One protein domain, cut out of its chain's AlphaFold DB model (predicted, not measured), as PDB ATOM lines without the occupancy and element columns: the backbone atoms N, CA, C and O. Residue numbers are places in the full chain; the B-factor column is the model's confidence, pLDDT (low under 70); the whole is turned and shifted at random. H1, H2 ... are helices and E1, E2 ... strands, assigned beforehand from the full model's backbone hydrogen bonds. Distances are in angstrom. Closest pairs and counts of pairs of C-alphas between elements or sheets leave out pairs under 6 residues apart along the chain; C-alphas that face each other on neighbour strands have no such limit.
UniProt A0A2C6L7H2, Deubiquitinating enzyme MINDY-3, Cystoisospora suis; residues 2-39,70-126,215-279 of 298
ATOM      1  N   ASP A   2       7.194 -26.711  14.357       57.03
ATOM      2  CA  ASP A   2       8.210 -26.065  15.190       57.03
ATOM      3  C   ASP A   2       9.575 -26.746  15.034       57.03
ATOM      4  O   ASP A   2       9.674 -27.927  14.684       57.03
ATOM      5  N   THR A   3      10.645 -26.002  15.305       64.06
ATOM      6  CA  THR A   3      11.998 -26.574  15.358       64.06
ATOM      7  C   THR A   3      12.278 -27.102  16.762       64.06
ATOM      8  O   THR A   3      11.776 -26.552  17.740       64.06
ATOM      9  N   ARG A   4      13.098 -28.157  16.891       66.69
ATOM     10  CA  ARG A   4      13.469 -28.721  18.208       66.69
ATOM     11  C   ARG A   4      14.077 -27.681  19.154       66.69
ATOM     12  O   ARG A   4      13.908 -27.803  20.361       66.69
ATOM     13  N   ASP A   5      14.737 -26.672  18.595       70.12
ATOM     14  CA  ASP A   5      15.433 -25.633  19.350       70.12
ATOM     15  C   ASP A   5      14.510 -24.471  19.762       70.12
ATOM     16  O   ASP A   5      14.853 -23.702  20.656       70.12
ATOM     17  N   HIS A   6      13.325 -24.356  19.147       68.00
ATOM     18  CA  HIS A   6      12.339 -23.306  19.423       68.00
ATOM     19  C   HIS A   6      10.926 -23.911  19.479       68.00
ATOM     20  O   HIS A   6      10.126 -23.702  18.562       68.00
ATOM     21  N   PRO A   7      10.609 -24.704  20.522       63.12
ATOM     22  CA  PRO A   7       9.278 -25.278  20.674       63.12
ATOM     23  C   PRO A   7       8.237 -24.161  20.820       63.12
ATOM     24  O   PRO A   7       8.492 -23.167  21.498       63.12
ATOM     25  N   LEU A   8       7.059 -24.340  20.213       63.28
ATOM     26  CA  LEU A   8       5.946 -23.381  20.201       63.28
ATOM     27  C   LEU A   8       6.196 -22.095  19.390       63.28
ATOM     28  O   LEU A   8       5.340 -21.211  19.366       63.28
ATOM     29  N   LEU A   9       7.338 -21.984  18.706       69.00
ATOM     30  CA  LEU A   9       7.619 -20.908  17.762       69.00
ATOM     31  C   LEU A   9       7.747 -21.485  16.350       69.00
ATOM     32  O   LEU A   9       8.483 -22.441  16.092       69.00
ATOM     33  N   GLY A  10       7.028 -20.862  15.423       66.12
ATOM     34  CA  GLY A  10       7.100 -21.151  14.004       66.12
ATOM     35  C   GLY A  10       8.436 -20.731  13.389       66.12
ATOM     36  O   GLY A  10       9.328 -20.173  14.034       66.12
ATOM     37  N   VAL A  11       8.570 -20.995  12.089       63.56
ATOM     38  CA  VAL A  11       9.756 -20.616  11.311       63.56
ATOM     39  C   VAL A  11      10.005 -19.108  11.466       63.56
ATOM     40  O   VAL A  11       9.063 -18.320  11.446       63.56
ATOM     41  N   TYR A  12      11.270 -18.720  11.651       67.38
ATOM     42  CA  TYR A  12      11.715 -17.341  11.927       67.38
ATOM     43  C   TYR A  12      11.308 -16.763  13.295       67.38
ATOM     44  O   TYR A  12      11.430 -15.560  13.509       67.38
ATOM     45  N   GLY A  13      10.877 -17.600  14.247       65.06
ATOM     46  CA  GLY A  13      10.568 -17.161  15.613       65.06
ATOM     47  C   GLY A  13       9.193 -16.506  15.760       65.06
ATOM     48  O   GLY A  13       8.921 -15.873  16.778       65.06
ATOM     49  N   HIS A  14       8.318 -16.649  14.761       72.56
ATOM     50  CA  HIS A  14       6.949 -16.148  14.830       72.56
ATOM     51  C   HIS A  14       6.070 -17.046  15.706       72.56
ATOM     52  O   HIS A  14       6.156 -18.269  15.646       72.56
ATOM     53  N   CYS A  15       5.181 -16.444  16.494       77.62
ATOM     54  CA  CYS A  15       4.152 -17.186  17.221       77.62
ATOM     55  C   CYS A  15       3.167 -17.813  16.218       77.62
ATOM     56  O   CYS A  15       2.585 -17.094  15.401       77.62
ATOM     57  N   SER A  16       3.007 -19.138  16.261       86.81
ATOM     58  CA  SER A  16       2.089 -19.871  15.384       86.81
ATOM     59  C   SER A  16       0.628 -19.611  15.761       86.81
ATOM     60  O   SER A  16       0.314 -19.294  16.912       86.81
ATOM     61  N   GLN A  17      -0.292 -19.768  14.804       89.56
ATOM     62  CA  GLN A  17      -1.721 -19.585  15.075       89.56
ATOM     63  C   GLN A  17      -2.227 -20.594  16.118       89.56
ATOM     64  O   GLN A  17      -3.088 -20.269  16.930       89.56
ATOM     65  N   GLU A  18      -1.644 -21.790  16.143       90.62
ATOM     66  CA  GLU A  18      -1.871 -22.827  17.140       90.62
ATOM     67  C   GLU A  18      -1.566 -22.345  18.559       90.62
ATOM     68  O   GLU A  18      -2.384 -22.545  19.461       90.62
ATOM     69  N   LEU A  19      -0.424 -21.677  18.761       89.81
ATOM     70  CA  LEU A  19      -0.050 -21.128  20.061       89.81
ATOM     71  C   LEU A  19      -0.971 -19.966  20.458       89.81
ATOM     72  O   LEU A  19      -1.419 -19.904  21.602       89.81
ATOM     73  N   VAL A  20      -1.308 -19.078  19.519       91.62
ATOM     74  CA  VAL A  20      -2.282 -18.000  19.765       91.62
ATOM     75  C   VAL A  20      -3.621 -18.583  20.211       91.62
ATOM     76  O   VAL A  20      -4.167 -18.180  21.238       91.62
ATOM     77  N   ASN A  21      -4.135 -19.572  19.481       93.94
ATOM     78  CA  ASN A  21      -5.396 -20.226  19.799       93.94
ATOM     79  C   ASN A  21      -5.318 -20.966  21.142       93.94
ATOM     80  O   ASN A  21      -6.260 -20.894  21.931       93.94
ATOM     81  N   LEU A  22      -4.185 -21.596  21.464       92.19
ATOM     82  CA  LEU A  22      -3.968 -22.219  22.768       92.19
ATOM     83  C   LEU A  22      -4.085 -21.196  23.907       92.19
ATOM     84  O   LEU A  22      -4.743 -21.482  24.903       92.19
ATOM     85  N   LEU A  23      -3.507 -20.004  23.749       92.19
ATOM     86  CA  LEU A  23      -3.570 -18.940  24.756       92.19
ATOM     87  C   LEU A  23      -4.966 -18.309  24.875       92.19
ATOM     88  O   LEU A  23      -5.400 -17.996  25.982       92.19
ATOM     89  N   LEU A  24      -5.681 -18.132  23.760       93.88
ATOM     90  CA  LEU A  24      -7.003 -17.490  23.749       93.88
ATOM     91  C   LEU A  24      -8.152 -18.438  24.125       93.88
ATOM     92  O   LEU A  24      -9.143 -18.004  24.716       93.88
ATOM     93  N   LEU A  25      -8.045 -19.722  23.774       91.94
ATOM     94  CA  LEU A  25      -9.124 -20.711  23.897       91.94
ATOM     95  C   LEU A  25      -8.812 -21.856  24.864       91.94
ATOM     96  O   LEU A  25      -9.730 -22.590  25.242       91.94
ATOM     97  N   GLY A  26      -7.542 -22.053  25.224       91.31
ATOM     98  CA  GLY A  26      -7.073 -23.275  25.880       91.31
ATOM     99  C   GLY A  26      -6.968 -24.472  24.928       91.31
ATOM    100  O   GLY A  26      -6.911 -25.608  25.390       91.31
ATOM    101  N   MET A  27      -6.984 -24.248  23.605       89.19
ATOM    102  CA  MET A  27      -6.943 -25.304  22.587       89.19
ATOM    103  C   MET A  27      -6.079 -24.910  21.386       89.19
ATOM    104  O   MET A  27      -6.248 -23.840  20.816       89.19
ATOM    105  N   SER A  28      -5.195 -25.813  20.964       90.19
ATOM    106  CA  SER A  28      -4.257 -25.604  19.856       90.19
ATOM    107  C   SER A  28      -4.878 -26.007  18.512       90.19
ATOM    108  O   SER A  28      -4.666 -27.123  18.036       90.19
ATOM    109  N   THR A  29      -5.670 -25.124  17.904       91.88
ATOM    110  CA  THR A  29      -6.211 -25.309  16.544       91.88
ATOM    111  C   THR A  29      -5.484 -24.411  15.549       91.88
ATOM    112  O   THR A  29      -5.077 -23.310  15.902       91.88
ATOM    113  N   SER A  30      -5.318 -24.858  14.304       89.25
ATOM    114  CA  SER A  30      -4.548 -24.114  13.291       89.25
ATOM    115  C   SER A  30      -5.326 -22.981  12.624       89.25
ATOM    116  O   SER A  30      -4.733 -22.106  12.003       89.25
ATOM    117  N   ASN A  31      -6.659 -23.000  12.711       93.88
ATOM    118  CA  ASN A  31      -7.514 -22.096  11.949       93.88
ATOM    119  C   ASN A  31      -8.284 -21.123  12.841       93.88
ATOM    120  O   ASN A  31      -8.567 -21.398  14.006       93.88
ATOM    121  N   VAL A  32      -8.670 -19.997  12.244       95.12
ATOM    122  CA  VAL A  32      -9.406 -18.903  12.896       95.12
ATOM    123  C   VAL A  32     -10.879 -18.832  12.489       95.12
ATOM    124  O   VAL A  32     -11.559 -17.905  12.903       95.12
ATOM    125  N   PHE A  33     -11.386 -19.767  11.680       94.19
ATOM    126  CA  PHE A  33     -12.822 -19.890  11.382       94.19
ATOM    127  C   PHE A  33     -13.544 -20.663  12.497       94.19
ATOM    128  O   PHE A  33     -12.891 -21.347  13.276       94.19
ATOM    129  N   ASP A  34     -14.876 -20.614  12.567       92.19
ATOM    130  CA  ASP A  34     -15.639 -21.384  13.564       92.19
ATOM    131  C   ASP A  34     -15.822 -22.855  13.160       92.19
ATOM    132  O   ASP A  34     -16.023 -23.180  11.990       92.19
ATOM    133  N   GLY A  35     -15.816 -23.751  14.146       89.50
ATOM    134  CA  GLY A  35     -16.149 -25.158  13.954       89.50
ATOM    135  C   GLY A  35     -15.090 -25.930  13.168       89.50
ATOM    136  O   GLY A  35     -13.892 -25.817  13.423       89.50
ATOM    137  N   THR A  36     -15.538 -26.787  12.258       88.12
ATOM    138  CA  THR A  36     -14.688 -27.714  11.502       88.12
ATOM    139  C   THR A  36     -15.074 -27.681  10.025       88.12
ATOM    140  O   THR A  36     -16.255 -27.575   9.711       88.12
ATOM    141  N   LYS A  37     -14.093 -27.784   9.123       84.38
ATOM    142  CA  LYS A  37     -14.301 -27.874   7.670       84.38
ATOM    143  C   LYS A  37     -13.709 -29.176   7.135       84.38
ATOM    144  O   LYS A  37     -12.567 -29.498   7.452       84.38
ATOM    145  N   ASN A  38     -14.460 -29.902   6.313       81.44
ATOM    146  CA  ASN A  38     -14.001 -31.139   5.679       81.44
ATOM    147  C   ASN A  38     -13.492 -30.837   4.264       81.44
ATOM    148  O   ASN A  38     -14.221 -30.269   3.458       81.44
ATOM    149  N   LEU A  39     -12.256 -31.224   3.953       77.50
ATOM    150  CA  LEU A  39     -11.687 -31.138   2.609       77.50
ATOM    151  C   LEU A  39     -11.758 -32.503   1.911       77.50
ATOM    152  O   LEU A  39     -11.387 -33.521   2.500       77.50
ATOM    153  N   VAL A  70      -9.659 -33.042   7.759       85.88
ATOM    154  CA  VAL A  70     -10.546 -32.266   8.626       85.88
ATOM    155  C   VAL A  70      -9.791 -31.063   9.189       85.88
ATOM    156  O   VAL A  70      -8.915 -31.205  10.043       85.88
ATOM    157  N   LEU A  71     -10.142 -29.863   8.736       89.06
ATOM    158  CA  LEU A  71      -9.589 -28.613   9.242       89.06
ATOM    159  C   LEU A  71     -10.363 -28.160  10.480       89.06
ATOM    160  O   LEU A  71     -11.544 -27.823  10.400       89.06
ATOM    161  N   ARG A  72      -9.693 -28.105  11.633       90.69
ATOM    162  CA  ARG A  72     -10.293 -27.627  12.887       90.69
ATOM    163  C   ARG A  72     -10.067 -26.131  13.074       90.69
ATOM    164  O   ARG A  72      -8.933 -25.660  12.969       90.69
ATOM    165  N   GLY A  73     -11.143 -25.417  13.371       92.31
ATOM    166  CA  GLY A  73     -11.166 -24.010  13.742       92.31
ATOM    167  C   GLY A  73     -11.490 -23.815  15.220       92.31
ATOM    168  O   GLY A  73     -11.051 -24.580  16.077       92.31
ATOM    169  N   ILE A  74     -12.238 -22.766  15.530       92.06
ATOM    170  CA  ILE A  74     -12.585 -22.342  16.882       92.06
ATOM    171  C   ILE A  74     -13.831 -23.100  17.343       92.06
ATOM    172  O   ILE A  74     -14.878 -22.996  16.706       92.06
ATOM    173  N   PRO A  75     -13.774 -23.831  18.465       89.56
ATOM    174  CA  PRO A  75     -14.889 -24.669  18.893       89.56
ATOM    175  C   PRO A  75     -15.973 -23.904  19.660       89.56
ATOM    176  O   PRO A  75     -17.077 -24.412  19.820       89.56
ATOM    177  N   LYS A  76     -15.658 -22.721  20.199       89.50
ATOM    178  CA  LYS A  76     -16.571 -21.945  21.045       89.50
ATOM    179  C   LYS A  76     -16.194 -20.470  21.095       89.50
ATOM    180  O   LYS A  76     -15.039 -20.106  20.890       89.50
ATOM    181  N   ARG A  77     -17.158 -19.641  21.489       92.69
ATOM    182  CA  ARG A  77     -16.942 -18.228  21.820       92.69
ATOM    183  C   ARG A  77     -15.917 -18.079  22.970       92.69
ATOM    184  O   ARG A  77     -16.147 -18.646  24.041       92.69
ATOM    185  N   PRO A  78     -14.814 -17.330  22.791       94.88
ATOM    186  CA  PRO A  78     -13.824 -17.083  23.838       94.88
ATOM    187  C   PRO A  78     -14.155 -15.884  24.728       94.88
ATOM    188  O   PRO A  78     -15.010 -15.056  24.412       94.88
ATOM    189  N   LEU A  79     -13.411 -15.757  25.835       96.56
ATOM    190  CA  LEU A  79     -13.420 -14.554  26.675       96.56
ATOM    191  C   LEU A  79     -12.803 -13.348  25.961       96.56
ATOM    192  O   LEU A  79     -13.354 -12.257  26.050       96.56
ATOM    193  N   VAL A  80     -11.691 -13.566  25.254       97.62
ATOM    194  CA  VAL A  80     -10.957 -12.561  24.475       97.62
ATOM    195  C   VAL A  80     -11.020 -12.948  23.006       97.62
ATOM    196  O   VAL A  80     -10.790 -14.102  22.651       97.62
ATOM    197  N   GLY A  81     -11.365 -11.991  22.155       97.38
ATOM    198  CA  GLY A  81     -11.514 -12.212  20.726       97.38
ATOM    199  C   GLY A  81     -10.189 -12.150  19.983       97.38
ATOM    200  O   GLY A  81      -9.146 -11.798  20.534       97.38
ATOM    201  N   PHE A  82     -10.259 -12.432  18.691       97.62
ATOM    202  CA  PHE A  82      -9.133 -12.297  17.781       97.62
ATOM    203  C   PHE A  82      -9.610 -11.644  16.492       97.62
ATOM    204  O   PHE A  82     -10.683 -11.974  15.993       97.62
ATOM    205  N   LEU A  83      -8.823 -10.720  15.958       97.06
ATOM    206  CA  LEU A  83      -8.990 -10.180  14.612       97.06
ATOM    207  C   LEU A  83      -7.614 -10.153  13.952       97.06
ATOM    208  O   LEU A  83      -6.593 -10.078  14.632       97.06
ATOM    209  N   THR A  84      -7.563 -10.197  12.627       94.31
ATOM    210  CA  THR A  84      -6.282 -10.174  11.918       94.31
ATOM    211  C   THR A  84      -6.356  -9.369  10.637       94.31
ATOM    212  O   THR A  84      -7.372  -9.358   9.941       94.31
ATOM    213  N   GLU A  85      -5.242  -8.722  10.304       92.25
ATOM    214  CA  GLU A  85      -5.043  -8.071   9.012       92.25
ATOM    215  C   GLU A  85      -5.219  -9.050   7.840       92.25
ATOM    216  O   GLU A  85      -5.740  -8.673   6.790       92.25
ATOM    217  N   MET A  86      -4.882 -10.328   8.032       92.56
ATOM    218  CA  MET A  86      -5.010 -11.355   6.995       92.56
ATOM    219  C   MET A  86      -6.454 -11.511   6.499       92.56
ATOM    220  O   MET A  86      -6.675 -11.771   5.318       92.56
ATOM    221  N   GLU A  87      -7.452 -11.273   7.355       94.00
ATOM    222  CA  GLU A  87      -8.855 -11.247   6.940       94.00
ATOM    223  C   GLU A  87      -9.192  -9.997   6.122       94.00
ATOM    224  O   GLU A  87      -9.869 -10.083   5.094       94.00
ATOM    225  N   ALA A  88      -8.679  -8.835   6.528       89.94
ATOM    226  CA  ALA A  88      -8.832  -7.589   5.781       89.94
ATOM    227  C   ALA A  88      -8.139  -7.632   4.403       89.94
ATOM    228  O   ALA A  88      -8.510  -6.886   3.490       89.94
ATOM    229  N   LEU A  89      -7.144  -8.509   4.252       89.62
ATOM    230  CA  LEU A  89      -6.451  -8.838   3.006       89.62
ATOM    231  C   LEU A  89      -7.067 -10.035   2.260       89.62
ATOM    232  O   LEU A  89      -6.583 -10.389   1.191       89.62
ATOM    233  N   ARG A  90      -8.157 -10.619   2.780       90.31
ATOM    234  CA  ARG A  90      -8.897 -11.750   2.189       90.31
ATOM    235  C   ARG A  90      -8.124 -13.073   2.113       90.31
ATOM    236  O   ARG A  90      -8.531 -13.965   1.377       90.31
ATOM    237  N   TYR A  91      -7.069 -13.241   2.907       91.69
ATOM    238  CA  TYR A  91      -6.351 -14.517   3.019       91.69
ATOM    239  C   TYR A  91      -7.081 -15.547   3.890       91.69
ATOM    240  O   TYR A  91      -6.894 -16.747   3.706       91.69
ATOM    241  N   CYS A  92      -7.904 -15.103   4.842       92.25
ATOM    242  CA  CYS A  92      -8.703 -15.983   5.695       92.25
ATOM    243  C   CYS A  92     -10.038 -15.338   6.097       92.25
ATOM    244  O   CYS A  92     -10.228 -14.133   5.949       92.25
ATOM    245  N   GLU A  93     -10.946 -16.136   6.657       92.75
ATOM    246  CA  GLU A  93     -12.178 -15.671   7.306       92.75
ATOM    247  C   GLU A  93     -12.060 -15.936   8.811       92.75
ATOM    248  O   GLU A  93     -11.868 -17.085   9.220       92.75
ATOM    249  N   VAL A  94     -12.166 -14.887   9.631       96.12
ATOM    250  CA  VAL A  94     -12.212 -15.047  11.088       96.12
ATOM    251  C   VAL A  94     -13.643 -15.379  11.494       96.12
ATOM    252  O   VAL A  94     -14.602 -14.720  11.084       96.12
ATOM    253  N   GLY A  95     -13.777 -16.404  12.325       94.25
ATOM    254  CA  GLY A  95     -15.034 -16.911  12.837       94.25
ATOM    255  C   GLY A  95     -15.800 -15.874  13.650       94.25
ATOM    256  O   GLY A  95     -15.237 -15.001  14.320       94.25
ATOM    257  N   SER A  96     -17.122 -15.994  13.610       92.88
ATOM    258  CA  SER A  96     -18.048 -15.208  14.413       92.88
ATOM    259  C   SER A  96     -17.757 -15.329  15.913       92.88
ATOM    260  O   SER A  96     -17.929 -14.340  16.629       92.88
ATOM    261  N   GLY A  97     -17.246 -16.474  16.383       92.50
ATOM    262  CA  GLY A  97     -16.831 -16.677  17.769       92.50
ATOM    263  C   GLY A  97     -15.708 -15.725  18.175       92.50
ATOM    264  O   GLY A  97     -15.846 -14.996  19.158       92.50
ATOM    265  N   TYR A  98     -14.627 -15.662  17.389       96.12
ATOM    266  CA  TYR A  98     -13.518 -14.735  17.652       96.12
ATOM    267  C   TYR A  98     -13.888 -13.274  17.466       96.12
ATOM    268  O   TYR A  98     -13.423 -12.425  18.231       96.12
ATOM    269  N   LYS A  99     -14.742 -12.976  16.484       96.12
ATOM    270  CA  LYS A  99     -15.235 -11.618  16.282       96.12
ATOM    271  C   LYS A  99     -16.067 -11.166  17.463       96.12
ATOM    272  O   LYS A  99     -15.940 -10.014  17.843       96.12
ATOM    273  N   ASN A 100     -16.857 -12.042  18.079       95.00
ATOM    274  CA  ASN A 100     -17.794 -11.689  19.142       95.00
ATOM    275  C   ASN A 100     -17.436 -12.372  20.477       95.00
ATOM    276  O   ASN A 100     -18.191 -13.230  20.917       95.00
ATOM    277  N   PRO A 101     -16.336 -12.013  21.160       96.44
ATOM    278  CA  PRO A 101     -15.951 -12.584  22.459       96.44
ATOM    279  C   PRO A 101     -16.877 -12.151  23.602       96.44
ATOM    280  O   PRO A 101     -17.697 -11.257  23.414       96.44
ATOM    281  N   PHE A 102     -16.777 -12.775  24.781       95.62
ATOM    282  CA  PHE A 102     -17.571 -12.388  25.963       95.62
ATOM    283  C   PHE A 102     -17.159 -11.039  26.559       95.62
ATOM    284  O   PHE A 102     -18.019 -10.295  27.026       95.62
ATOM    285  N   LEU A 103     -15.864 -10.714  26.544       97.38
ATOM    286  CA  LEU A 103     -15.348  -9.423  26.991       97.38
ATOM    287  C   LEU A 103     -14.997  -8.569  25.778       97.38
ATOM    288  O   LEU A 103     -14.528  -9.113  24.781       97.38
ATOM    289  N   PRO A 104     -15.160  -7.237  25.843       97.31
ATOM    290  CA  PRO A 104     -14.813  -6.354  24.741       97.31
ATOM    291  C   PRO A 104     -13.296  -6.148  24.635       97.31
ATOM    292  O   PRO A 104     -12.807  -5.029  24.755       97.31
ATOM    293  N   VAL A 105     -12.555  -7.236  24.441       98.00
ATOM    294  CA  VAL A 105     -11.102  -7.287  24.300       98.00
ATOM    295  C   VAL A 105     -10.785  -8.207  23.128       98.00
ATOM    296  O   VAL A 105     -11.315  -9.314  23.049       98.00
ATOM    297  N   TRP A 106      -9.910  -7.761  22.233       97.88
ATOM    298  CA  TRP A 106      -9.429  -8.512  21.080       97.88
ATOM    299  C   TRP A 106      -7.915  -8.428  21.001       97.88
ATOM    300  O   TRP A 106      -7.332  -7.354  21.157       97.88
ATOM    301  N   VAL A 107      -7.290  -9.555  20.689       96.75
ATOM    302  CA  VAL A 107      -5.928  -9.571  20.164       96.75
ATOM    303  C   VAL A 107      -6.001  -9.317  18.662       96.75
ATOM    304  O   VAL A 107      -6.776  -9.957  17.954       96.75
ATOM    305  N   LEU A 108      -5.208  -8.369  18.174       94.94
ATOM    306  CA  LEU A 108      -5.071  -8.074  16.755       94.94
ATOM    307  C   LEU A 108      -3.756  -8.666  16.255       94.94
ATOM    308  O   LEU A 108      -2.696  -8.270  16.738       94.94
ATOM    309  N   GLY A 109      -3.817  -9.592  15.301       91.25
ATOM    310  CA  GLY A 109      -2.633 -10.126  14.626       91.25
ATOM    311  C   GLY A 109      -2.335  -9.390  13.320       91.25
ATOM    312  O   GLY A 109      -3.163  -9.425  12.402       91.25
ATOM    313  N   SER A 110      -1.158  -8.768  13.220       83.19
ATOM    314  CA  SER A 110      -0.561  -8.347  11.945       83.19
ATOM    315  C   SER A 110       0.448  -9.392  11.455       83.19
ATOM    316  O   SER A 110       0.685 -10.400  12.123       83.19
ATOM    317  N   GLY A 111       1.072  -9.156  10.297       73.19
ATOM    318  CA  GLY A 111       2.084 -10.070   9.756       73.19
ATOM    319  C   GLY A 111       3.298 -10.313  10.669       73.19
ATOM    320  O   GLY A 111       3.975 -11.325  10.513       73.19
ATOM    321  N   ASN A 112       3.595  -9.416  11.617       73.56
ATOM    322  CA  ASN A 112       4.790  -9.514  12.463       73.56
ATOM    323  C   ASN A 112       4.594  -9.145  13.946       73.56
ATOM    324  O   ASN A 112       5.505  -9.405  14.729       73.56
ATOM    325  N   HIS A 113       3.458  -8.565  14.351       82.00
ATOM    326  CA  HIS A 113       3.215  -8.139  15.735       82.00
ATOM    327  C   HIS A 113       1.774  -8.434  16.174       82.00
ATOM    328  O   HIS A 113       0.843  -8.445  15.369       82.00
ATOM    329  N   TYR A 114       1.590  -8.621  17.483       89.06
ATOM    330  CA  TYR A 114       0.270  -8.674  18.107       89.06
ATOM    331  C   TYR A 114       0.032  -7.405  18.916       89.06
ATOM    332  O   TYR A 114       0.900  -6.964  19.666       89.06
ATOM    333  N   THR A 115      -1.155  -6.828  18.777       91.38
ATOM    334  CA  THR A 115      -1.584  -5.642  19.530       91.38
ATOM    335  C   THR A 115      -2.930  -5.901  20.195       91.38
ATOM    336  O   THR A 115      -3.584  -6.909  19.928       91.38
ATOM    337  N   THR A 116      -3.341  -5.035  21.117       93.88
ATOM    338  CA  THR A 116      -4.591  -5.203  21.867       93.88
ATOM    339  C   THR A 116      -5.600  -4.135  21.472       93.88
ATOM    340  O   THR A 116      -5.290  -2.948  21.450       93.88
ATOM    341  N   LEU A 117      -6.835  -4.551  21.221       96.25
ATOM    342  CA  LEU A 117      -7.988  -3.675  21.070       96.25
ATOM    343  C   LEU A 117      -8.959  -3.940  22.215       96.25
ATOM    344  O   LEU A 117      -9.244  -5.094  22.513       96.25
ATOM    345  N   PHE A 118      -9.517  -2.907  22.836       97.12
ATOM    346  CA  PHE A 118     -10.548  -3.105  23.852       97.12
ATOM    347  C   PHE A 118     -11.565  -1.968  23.910       97.12
ATOM    348  O   PHE A 118     -11.291  -0.851  23.479       97.12
ATOM    349  N   SER A 119     -12.741  -2.229  24.474       96.81
ATOM    350  CA  SER A 119     -13.677  -1.194  24.918       96.81
ATOM    351  C   SER A 119     -13.836  -1.233  26.433       96.81
ATOM    352  O   SER A 119     -13.627  -2.257  27.077       96.81
ATOM    353  N   ARG A 120     -14.216  -0.092  27.008       94.56
ATOM    354  CA  ARG A 120     -14.602   0.011  28.422       94.56
ATOM    355  C   ARG A 120     -16.084  -0.283  28.643       94.56
ATOM    356  O   ARG A 120     -16.494  -0.460  29.785       94.56
ATOM    357  N   ASP A 121     -16.870  -0.297  27.572       95.12
ATOM    358  CA  ASP A 121     -18.286  -0.622  27.611       95.12
ATOM    359  C   ASP A 121     -18.472  -2.117  27.318       95.12
ATOM    360  O   ASP A 121     -18.196  -2.593  26.213       95.12
ATOM    361  N   LEU A 122     -18.924  -2.865  28.326       94.56
ATOM    362  CA  LEU A 122     -19.169  -4.304  28.217       94.56
ATOM    363  C   LEU A 122     -20.273  -4.628  27.203       94.56
ATOM    364  O   LEU A 122     -20.243  -5.702  26.598       94.56
ATOM    365  N   LEU A 123     -21.201  -3.697  26.956       94.38
ATOM    366  CA  LEU A 123     -22.295  -3.888  26.007       94.38
ATOM    367  C   LEU A 123     -21.811  -3.972  24.556       94.38
ATOM    368  O   LEU A 123     -22.521  -4.518  23.720       94.38
ATOM    369  N   VAL A 124     -20.581  -3.547  24.247       94.75
ATOM    370  CA  VAL A 124     -19.968  -3.730  22.912       94.75
ATOM    371  C   VAL A 124     -19.825  -5.214  22.535       94.75
ATOM    372  O   VAL A 124     -19.772  -5.566  21.356       94.75
ATOM    373  N   SER A 125     -19.770  -6.105  23.529       94.38
ATOM    374  CA  SER A 125     -19.752  -7.560  23.326       94.38
ATOM    375  C   SER A 125     -21.108  -8.223  23.558       94.38
ATOM    376  O   SER A 125     -21.226  -9.448  23.455       94.38
ATOM    377  N   TYR A 126     -22.143  -7.444  23.868       92.75
ATOM    378  CA  TYR A 126     -23.488  -7.972  24.006       92.75
ATOM    379  C   TYR A 126     -24.024  -8.419  22.641       92.75
ATOM    380  O   TYR A 126     -23.908  -7.712  21.641       92.75
ATOM    381  N   GLN A 215     -29.145  -3.669  24.636       83.62
ATOM    382  CA  GLN A 215     -28.720  -3.652  23.241       83.62
ATOM    383  C   GLN A 215     -27.242  -3.287  23.160       83.62
ATOM    384  O   GLN A 215     -26.729  -2.535  23.990       83.62
ATOM    385  N   SER A 216     -26.560  -3.808  22.138       86.50
ATOM    386  CA  SER A 216     -25.211  -3.343  21.827       86.50
ATOM    387  C   SER A 216     -25.283  -1.866  21.431       86.50
ATOM    388  O   SER A 216     -26.144  -1.497  20.623       86.50
ATOM    389  N   PRO A 217     -24.383  -1.013  21.943       92.31
ATOM    390  CA  PRO A 217     -24.361   0.391  21.583       92.31
ATOM    391  C   PRO A 217     -24.064   0.544  20.090       92.31
ATOM    392  O   PRO A 217     -23.216  -0.150  19.528       92.31
ATOM    393  N   ARG A 218     -24.737   1.502  19.448       92.06
ATOM    394  CA  ARG A 218     -24.428   1.900  18.064       92.06
ATOM    395  C   ARG A 218     -23.291   2.900  17.972       92.06
ATOM    396  O   ARG A 218     -22.675   3.028  16.924       92.06
ATOM    397  N   THR A 219     -23.028   3.621  19.056       95.00
ATOM    398  CA  THR A 219     -21.894   4.532  19.171       95.00
ATOM    399  C   THR A 219     -21.102   4.161  20.407       95.00
ATOM    400  O   THR A 219     -21.636   4.192  21.511       95.00
ATOM    401  N   PHE A 220     -19.836   3.803  20.230       95.69
ATOM    402  CA  PHE A 220     -18.969   3.392  21.330       95.69
ATOM    403  C   PHE A 220     -17.512   3.709  21.020       95.69
ATOM    404  O   PHE A 220     -17.136   4.029  19.895       95.69
ATOM    405  N   THR A 221     -16.675   3.648  22.051       95.25
ATOM    406  CA  THR A 221     -15.241   3.909  21.927       95.25
ATOM    407  C   THR A 221     -14.454   2.615  22.043       95.25
ATOM    408  O   THR A 221     -14.718   1.805  22.934       95.25
ATOM    409  N   VAL A 222     -13.445   2.460  21.192       95.56
ATOM    410  CA  VAL A 222     -12.426   1.414  21.304       95.56
ATOM    411  C   VAL A 222     -11.046   2.032  21.489       95.56
ATOM    412  O   VAL A 222     -10.769   3.153  21.057       95.56
ATOM    413  N   TYR A 223     -10.181   1.289  22.157       94.06
ATOM    414  CA  TYR A 223      -8.825   1.666  22.501       94.06
ATOM    415  C   TYR A 223      -7.875   0.655  21.883       94.06
ATOM    416  O   TYR A 223      -8.031  -0.546  22.084       94.06
ATOM    417  N   PHE A 224      -6.902   1.149  21.134       92.62
ATOM    418  CA  PHE A 224      -5.841   0.357  20.535       92.62
ATOM    419  C   PHE A 224      -4.568   0.556  21.345       92.62
ATOM    420  O   PHE A 224      -4.133   1.697  21.506       92.62
ATOM    421  N   TYR A 225      -3.985  -0.531  21.835       90.00
ATOM    422  CA  TYR A 225      -2.757  -0.544  22.613       90.00
ATOM    423  C   TYR A 225      -1.690  -1.405  21.929       90.00
ATOM    424  O   TYR A 225      -1.924  -2.592  21.692       90.00
ATOM    425  N   ASP A 226      -0.533  -0.820  21.611       85.06
ATOM    426  CA  ASP A 226       0.546  -1.495  20.867       85.06
ATOM    427  C   ASP A 226       1.752  -1.921  21.710       85.06
ATOM    428  O   ASP A 226       2.612  -2.642  21.212       85.06
ATOM    429  N   GLY A 227       1.823  -1.508  22.978       79.31
ATOM    430  CA  GLY A 227       2.867  -1.940  23.911       79.31
ATOM    431  C   GLY A 227       4.306  -1.564  23.527       79.31
ATOM    432  O   GLY A 227       5.238  -2.128  24.097       79.31
ATOM    433  N   GLN A 228       4.518  -0.635  22.586       73.12
ATOM    434  CA  GLN A 228       5.858  -0.270  22.108       73.12
ATOM    435  C   GLN A 228       6.658   0.576  23.122       73.12
ATOM    436  O   GLN A 228       6.094   1.348  23.899       73.12
ATOM    437  N   THR A 229       7.995   0.453  23.090       61.91
ATOM    438  CA  THR A 229       8.962   1.248  23.882       61.91
ATOM    439  C   THR A 229      10.050   1.838  22.953       61.91
ATOM    440  O   THR A 229      10.582   1.075  22.149       61.91
ATOM    441  N   PRO A 230      10.441   3.135  23.044       57.03
ATOM    442  CA  PRO A 230       9.984   4.137  24.008       57.03
ATOM    443  C   PRO A 230       8.494   4.447  23.817       57.03
ATOM    444  O   PRO A 230       7.999   4.336  22.697       57.03
ATOM    445  N   PRO A 231       7.764   4.783  24.893       54.44
ATOM    446  CA  PRO A 231       6.330   4.997  24.810       54.44
ATOM    447  C   PRO A 231       6.043   6.188  23.889       54.44
ATOM    448  O   PRO A 231       6.194   7.346  24.275       54.44
ATOM    449  N   GLY A 232       5.617   5.903  22.656       56.62
ATOM    450  CA  GLY A 232       4.779   6.825  21.891       56.62
ATOM    451  C   GLY A 232       3.411   6.951  22.575       56.62
ATOM    452  O   GLY A 232       3.253   6.491  23.708       56.62
ATOM    453  N   PRO A 233       2.372   7.520  21.941       59.28
ATOM    454  CA  PRO A 233       1.013   7.303  22.419       59.28
ATOM    455  C   PRO A 233       0.693   5.812  22.240       59.28
ATOM    456  O   PRO A 233       0.080   5.407  21.257       59.28
ATOM    457  N   SER A 234       1.137   4.991  23.195       76.69
ATOM    458  CA  SER A 234       0.993   3.535  23.209       76.69
ATOM    459  C   SER A 234      -0.472   3.126  23.216       76.69
ATOM    460  O   SER A 234      -0.797   1.967  23.019       76.69
ATOM    461  N   LEU A 235      -1.355   4.089  23.486       86.12
ATOM    462  CA  LEU A 235      -2.793   3.983  23.462       86.12
ATOM    463  C   LEU A 235      -3.350   4.971  22.428       86.12
ATOM    464  O   LEU A 235      -3.045   6.161  22.458       86.12
ATOM    465  N   ARG A 236      -4.218   4.508  21.538       88.62
ATOM    466  CA  ARG A 236      -5.004   5.353  20.628       88.62
ATOM    467  C   ARG A 236      -6.483   5.105  20.871       88.62
ATOM    468  O   ARG A 236      -6.880   3.979  21.159       88.62
ATOM    469  N   ARG A 237      -7.301   6.151  20.767       91.31
ATOM    470  CA  ARG A 237      -8.744   6.100  21.029       91.31
ATOM    471  C   ARG A 237      -9.513   6.346  19.741       91.31
ATOM    472  O   ARG A 237      -9.250   7.331  19.058       91.31
ATOM    473  N   PHE A 238     -10.484   5.493  19.448       92.56
ATOM    474  CA  PHE A 238     -11.320   5.589  18.256       92.56
ATOM    475  C   PHE A 238     -12.792   5.559  18.640       92.56
ATOM    476  O   PHE A 238     -13.214   4.733  19.449       92.56
ATOM    477  N   LEU A 239     -13.568   6.461  18.053       93.94
ATOM    478  CA  LEU A 239     -15.019   6.456  18.111       93.94
ATOM    479  C   LEU A 239     -15.560   5.661  16.926       93.94
ATOM    480  O   LEU A 239     -15.198   5.934  15.781       93.94
ATOM    481  N   ILE A 240     -16.433   4.708  17.230       94.19
ATOM    482  CA  ILE A 240     -17.119   3.847  16.272       94.19
ATOM    483  C   ILE A 240     -18.587   4.253  16.248       94.19
ATOM    484  O   ILE A 240     -19.213   4.317  17.308       94.19
ATOM    485  N   ARG A 241     -19.134   4.515  15.057       93.31
ATOM    486  CA  ARG A 241     -20.570   4.729  14.830       93.31
ATOM    487  C   ARG A 241     -21.076   3.729  13.799       93.31
ATOM    488  O   ARG A 241     -20.569   3.698  12.684       93.31
ATOM    489  N   LEU A 242     -22.040   2.902  14.183       91.38
ATOM    490  CA  LEU A 242     -22.645   1.890  13.321       91.38
ATOM    491  C   LEU A 242     -23.869   2.461  12.602       91.38
ATOM    492  O   LEU A 242     -24.777   2.983  13.250       91.38
ATOM    493  N   HIS A 243     -23.894   2.300  11.281       87.19
ATOM    494  CA  HIS A 243     -25.024   2.637  10.413       87.19
ATOM    495  C   HIS A 243     -25.834   1.374  10.068       87.19
ATOM    496  O   HIS A 243     -25.268   0.282  10.025       87.19
ATOM    497  N   GLU A 244     -27.147   1.493   9.850       75.75
ATOM    498  CA  GLU A 244     -28.025   0.329   9.600       75.75
ATOM    499  C   GLU A 244     -27.813  -0.282   8.209       75.75
ATOM    500  O   GLU A 244     -27.624  -1.489   8.104       75.75
ATOM    501  N   ASP A 245     -27.741   0.553   7.169       72.88
ATOM    502  CA  ASP A 245     -27.852   0.095   5.775       72.88
ATOM    503  C   ASP A 245     -26.659   0.491   4.892       72.88
ATOM    504  O   ASP A 245     -26.740   0.477   3.664       72.88
ATOM    505  N   VAL A 246     -25.536   0.880   5.500       76.44
ATOM    506  CA  VAL A 246     -24.357   1.354   4.762       76.44
ATOM    507  C   VAL A 246     -23.153   0.485   5.088       76.44
ATOM    508  O   VAL A 246     -22.535   0.648   6.137       76.44
ATOM    509  N   ASP A 247     -22.792  -0.413   4.171       74.88
ATOM    510  CA  ASP A 247     -21.527  -1.146   4.245       74.88
ATOM    511  C   ASP A 247     -20.370  -0.201   3.888       74.88
ATOM    512  O   ASP A 247     -20.199   0.208   2.738       74.88
ATOM    513  N   LEU A 248     -19.573   0.155   4.894       73.69
ATOM    514  CA  LEU A 248     -18.444   1.073   4.765       73.69
ATOM    515  C   LEU A 248     -17.117   0.336   4.549       73.69
ATOM    516  O   LEU A 248     -16.066   0.965   4.482       73.69
ATOM    517  N   ARG A 249     -17.124  -0.994   4.371       69.25
ATOM    518  CA  ARG A 249     -15.886  -1.763   4.128       69.25
ATOM    519  C   ARG A 249     -15.154  -1.349   2.851       69.25
ATOM    520  O   ARG A 249     -13.955  -1.597   2.734       69.25
ATOM    521  N   TYR A 250     -15.874  -0.756   1.899       66.19
ATOM    522  CA  TYR A 250     -15.371  -0.381   0.575       66.19
ATOM    523  C   TYR A 250     -15.392   1.131   0.317       66.19
ATOM    524  O   TYR A 250     -15.086   1.559  -0.796       66.19
ATOM    525  N   SER A 251     -15.749   1.957   1.307       63.38
ATOM    526  CA  SER A 251     -15.711   3.406   1.125       63.38
ATOM    527  C   SER A 251     -14.260   3.881   0.990       63.38
ATOM    528  O   SER A 251     -13.385   3.580   1.807       63.38
ATOM    529  N   HIS A 252     -13.987   4.644  -0.073       53.31
ATOM    530  CA  HIS A 252     -12.693   5.285  -0.273       53.31
ATOM    531  C   HIS A 252     -12.498   6.385   0.772       53.31
ATOM    532  O   HIS A 252     -12.919   7.525   0.591       53.31
ATOM    533  N   HIS A 253     -11.828   6.045   1.867       55.75
ATOM    534  CA  HIS A 253     -11.333   7.019   2.825       55.75
ATOM    535  C   HIS A 253      -9.859   7.315   2.513       55.75
ATOM    536  O   HIS A 253      -9.008   6.455   2.762       55.75
ATOM    537  N   PRO A 254      -9.524   8.493   1.952       43.03
ATOM    538  CA  PRO A 254      -8.133   8.889   1.771       43.03
ATOM    539  C   PRO A 254      -7.466   8.977   3.151       43.03
ATOM    540  O   PRO A 254      -7.831   9.813   3.973       43.03
ATOM    541  N   GLY A 255      -6.528   8.063   3.421       51.66
ATOM    542  CA  GLY A 255      -5.800   7.984   4.692       51.66
ATOM    543  C   GLY A 255      -6.354   6.998   5.727       51.66
ATOM    544  O   GLY A 255      -6.054   7.159   6.909       51.66
ATOM    545  N   SER A 256      -7.154   5.991   5.340       53.31
ATOM    546  CA  SER A 256      -7.638   4.985   6.295       53.31
ATOM    547  C   SER A 256      -6.485   4.199   6.934       53.31
ATOM    548  O   SER A 256      -5.758   3.440   6.297       53.31
ATOM    549  N   TYR A 257      -6.334   4.424   8.236       65.75
ATOM    550  CA  TYR A 257      -5.444   3.711   9.138       65.75
ATOM    551  C   TYR A 257      -5.625   2.195   8.977       65.75
ATOM    552  O   TYR A 257      -6.754   1.710   8.972       65.75
ATOM    553  N   GLU A 258      -4.520   1.451   8.899       74.56
ATOM    554  CA  GLU A 258      -4.443  -0.024   8.867       74.56
ATOM    555  C   GLU A 258      -5.466  -0.701   9.803       74.56
ATOM    556  O   GLU A 258      -6.166  -1.637   9.419       74.56
ATOM    557  N   LEU A 259      -5.653  -0.127  10.997       86.44
ATOM    558  CA  LEU A 259      -6.624  -0.571  11.994       86.44
ATOM    559  C   LEU A 259      -8.079  -0.555  11.497       86.44
ATOM    560  O   LEU A 259      -8.811  -1.500  11.771       86.44
ATOM    561  N   SER A 260      -8.516   0.474  10.766       88.44
ATOM    562  CA  SER A 260      -9.907   0.594  10.304       88.44
ATOM    563  C   SER A 260     -10.323  -0.593   9.442       88.44
ATOM    564  O   SER A 260     -11.418  -1.119   9.614       88.44
ATOM    565  N   ARG A 261      -9.418  -1.074   8.580       88.25
ATOM    566  CA  ARG A 261      -9.663  -2.245   7.725       88.25
ATOM    567  C   ARG A 261      -9.894  -3.515   8.536       88.25
ATOM    568  O   ARG A 261     -10.739  -4.319   8.157       88.25
ATOM    569  N   ILE A 262      -9.183  -3.666   9.651       92.06
ATOM    570  CA  ILE A 262      -9.376  -4.769  10.596       92.06
ATOM    571  C   ILE A 262     -10.714  -4.605  11.327       92.06
ATOM    572  O   ILE A 262     -11.494  -5.548  11.405       92.06
ATOM    573  N   LEU A 263     -11.029  -3.403  11.824       93.19
ATOM    574  CA  LEU A 263     -12.289  -3.151  12.539       93.19
ATOM    575  C   LEU A 263     -13.515  -3.431  11.664       93.19
ATOM    576  O   LEU A 263     -14.497  -3.999  12.136       93.19
ATOM    577  N   TRP A 264     -13.430  -3.102  10.381       92.31
ATOM    578  CA  TRP A 264     -14.447  -3.361   9.369       92.31
ATOM    579  C   TRP A 264     -14.723  -4.844   9.091       92.31
ATOM    580  O   TRP A 264     -15.808  -5.176   8.610       92.31
ATOM    581  N   THR A 265     -13.809  -5.765   9.419       92.44
ATOM    582  CA  THR A 265     -14.095  -7.208   9.293       92.44
ATOM    583  C   THR A 265     -15.084  -7.696  10.351       92.44
ATOM    584  O   THR A 265     -15.746  -8.726  10.162       92.44
ATOM    585  N   ARG A 266     -15.225  -6.925  11.436       92.88
ATOM    586  CA  ARG A 266     -16.232  -7.114  12.473       92.88
ATOM    587  C   ARG A 266     -17.420  -6.163  12.327       92.88
ATOM    588  O   ARG A 266     -18.559  -6.616  12.334       92.88
ATOM    589  N   TRP A 267     -17.159  -4.863  12.277       92.25
ATOM    590  CA  TRP A 267     -18.163  -3.806  12.204       92.25
ATOM    591  C   TRP A 267     -18.177  -3.232  10.787       92.25
ATOM    592  O   TRP A 267     -17.627  -2.167  10.528       92.25
ATOM    593  N   ASN A 268     -18.770  -3.971   9.851       88.56
ATOM    594  CA  ASN A 268     -18.811  -3.632   8.424       88.56
ATOM    595  C   ASN A 268     -19.417  -2.249   8.122       88.56
ATOM    596  O   ASN A 268     -18.950  -1.564   7.218       88.56
ATOM    597  N   SER A 269     -20.400  -1.813   8.907       87.94
ATOM    598  CA  SER A 269     -21.071  -0.516   8.743       87.94
ATOM    599  C   SER A 269     -20.511   0.590   9.647       87.94
ATOM    600  O   SER A 269     -21.213   1.548   9.974       87.94
ATOM    601  N   ALA A 270     -19.271   0.443  10.128       90.44
ATOM    602  CA  ALA A 270     -18.662   1.396  11.050       90.44
ATOM    603  C   ALA A 270     -18.066   2.619  10.347       90.44
ATOM    604  O   ALA A 270     -17.135   2.510   9.552       90.44
ATOM    605  N   GLU A 271     -18.507   3.801  10.759       90.56
ATOM    606  CA  GLU A 271     -17.735   5.032  10.638       90.56
ATOM    607  C   GLU A 271     -16.748   5.113  11.811       90.56
ATOM    608  O   GLU A 271     -17.123   4.938  12.975       90.56
ATOM    609  N   ILE A 272     -15.474   5.368  11.505       90.38
ATOM    610  CA  ILE A 272     -14.372   5.308  12.469       90.38
ATOM    611  C   ILE A 272     -13.662   6.658  12.488       90.38
ATOM    612  O   ILE A 272     -13.149   7.109  11.464       90.38
ATOM    613  N   SER A 273     -13.585   7.291  13.659       89.94
ATOM    614  CA  SER A 273     -12.845   8.545  13.848       89.94
ATOM    615  C   SER A 273     -11.878   8.444  15.022       89.94
ATOM    616  O   SER A 273     -12.239   8.001  16.112       89.94
ATOM    617  N   GLN A 274     -10.620   8.838  14.811       89.25
ATOM    618  CA  GLN A 274      -9.645   8.901  15.897       89.25
ATOM    619  C   GLN A 274      -9.942  10.115  16.781       89.25
ATOM    620  O   GLN A 274     -10.153  11.223  16.290       89.25
ATOM    621  N   LEU A 275      -9.927   9.907  18.093       87.50
ATOM    622  CA  LEU A 275     -10.094  10.952  19.092       87.50
ATOM    623  C   LEU A 275      -8.762  11.221  19.800       87.50
ATOM    624  O   LEU A 275      -7.971  10.303  20.024       87.50
ATOM    625  N   SER A 276      -8.549  12.463  20.244       84.19
ATOM    626  CA  SER A 276      -7.506  12.764  21.236       84.19
ATOM    627  C   SER A 276      -7.744  11.931  22.498       84.19
ATOM    628  O   SER A 276      -8.894  11.757  22.894       84.19
ATOM    629  N   LEU A 277      -6.693  11.412  23.139       76.75
ATOM    630  CA  LEU A 277      -6.817  10.711  24.425       76.75
ATOM    631  C   LEU A 277      -7.281  11.648  25.545       76.75
ATOM    632  O   LEU A 277      -8.045  11.241  26.421       76.75
ATOM    633  N   LEU A 278      -6.840  12.904  25.488       66.56
ATOM    634  CA  LEU A 278      -7.298  13.963  26.369       66.56
ATOM    635  C   LEU A 278      -8.650  14.444  25.840       66.56
ATOM    636  O   LEU A 278      -8.744  14.959  24.723       66.56
ATOM    637  N   SER A 279      -9.707  14.293  26.637       51.59
ATOM    638  CA  SER A 279     -10.839  15.212  26.509       51.59
ATOM    639  C   SER A 279     -10.267  16.627  26.661       51.59
ATOM    640  O   SER A 279      -9.428  16.805  27.550       51.59
TER     641      SER A 279
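AT A GLANCE: This is residues 2 to 39, 70 to 126 and 215 to 279 of the 298 residues of the protein "Deubiquitinating enzyme MINDY-3" of Cystoisospora suis (UniProt A0A2C6L7H2). A six-stranded sheet, E3 to E8, is strongly twisted and curled like part of a barrel, open on one side, with H5 packed in its hollow. H1 packs over E3 and E4 at one edge, across E3 from H5, and the two-stranded ribbon E1 and E2 lies far out at that end. The printed part has 160 residues, with 72 of them, under half, in named elements, in the order H1 E1 E2 E3 H2 H3 E4 E5 H4 E6 E7 H5 E8; the class is mixed, helices and strands. The large sheet is mixed, in the order E3 E4 E5 E6 E7 E8. The whole is compact, with a radius of gyration of the C-alphas of 16.4 A and spans of 50 by 41 by 30 A.

IN THESE COORDINATES: The large sheet holds E3, residues 81 to 84; E4, 105 to 109; E5, 114 to 118; E6, 219 to 225, 20.1 A long; E7, 235 to 242, 22.4 A; and E8, 270 to 275, 15.1 A. C-alpha 81 is at (-11.514, -12.212, 20.726) and C-alpha 275 at (-10.094, 10.952, 19.092). H5 is residues 258 to 266, 14.2 A, and H1 residues 17 to 25, 11.6 A, from (-1.721, -19.585, 15.075). H2 is residues 85 to 88, H3 96 to 99 and H4 122 to 125. E1 is residues 36 to 39 and E2 70 to 72.

HOW THE PARTS SIT: E3 and E4 are parallel, with N 83 and O 107 3.0 A apart, and with H2 and H3 make a strand-helix-strand unit, two parallel neighbour strands with helices between. The other neighbours are antiparallel: N 108 and O 115 of the hairpin E4 and E5 are 2.8 A apart, N 118 and O 223 of E5 and E6 2.9 A, N 222 and O 238 of the hairpin E6 and E7 2.9 A, and N 239 and O 273 of E7 and E8 2.8 A. H5 is on the sheet; its closest C-alphas to E3 are Ile 262 and Thr 84, 6.4 A. H2 touches H5, the C-alphas of Ala 88 and Ile 262 being 5.6 A apart. H3 only grazes the sheet, and H4 is on it, over none of its strands. H1 is on the sheet at a height of 9.8 A, along the strands, at 5 degrees to E3 on the local plane. E1 and E2 are antiparallel, with N 37 and O 71 2.9 A apart; both are apart from H5. Every O i to N i+4 pair is within hydrogen-bond range in H1, but 2 of 5 in H5, where 5 of 6 O i to N i+3 pairs are; H2, H3 and H4 are too short for an i+4 pair.

THE WHOLE: The C-alphas farthest apart, of Leu 39 and Ser 279, are 52.2 A from each other. Residues 40 to 69 and 127 to 214 are not printed; the gaps are 6.2 A and 6.8 A between C-alphas. Of the links printed whole, E7 to H5 is long. Mean pLDDT of the printed part is 85.0; 27 residues are under 70, among them 6 to 13 and 249 to 257.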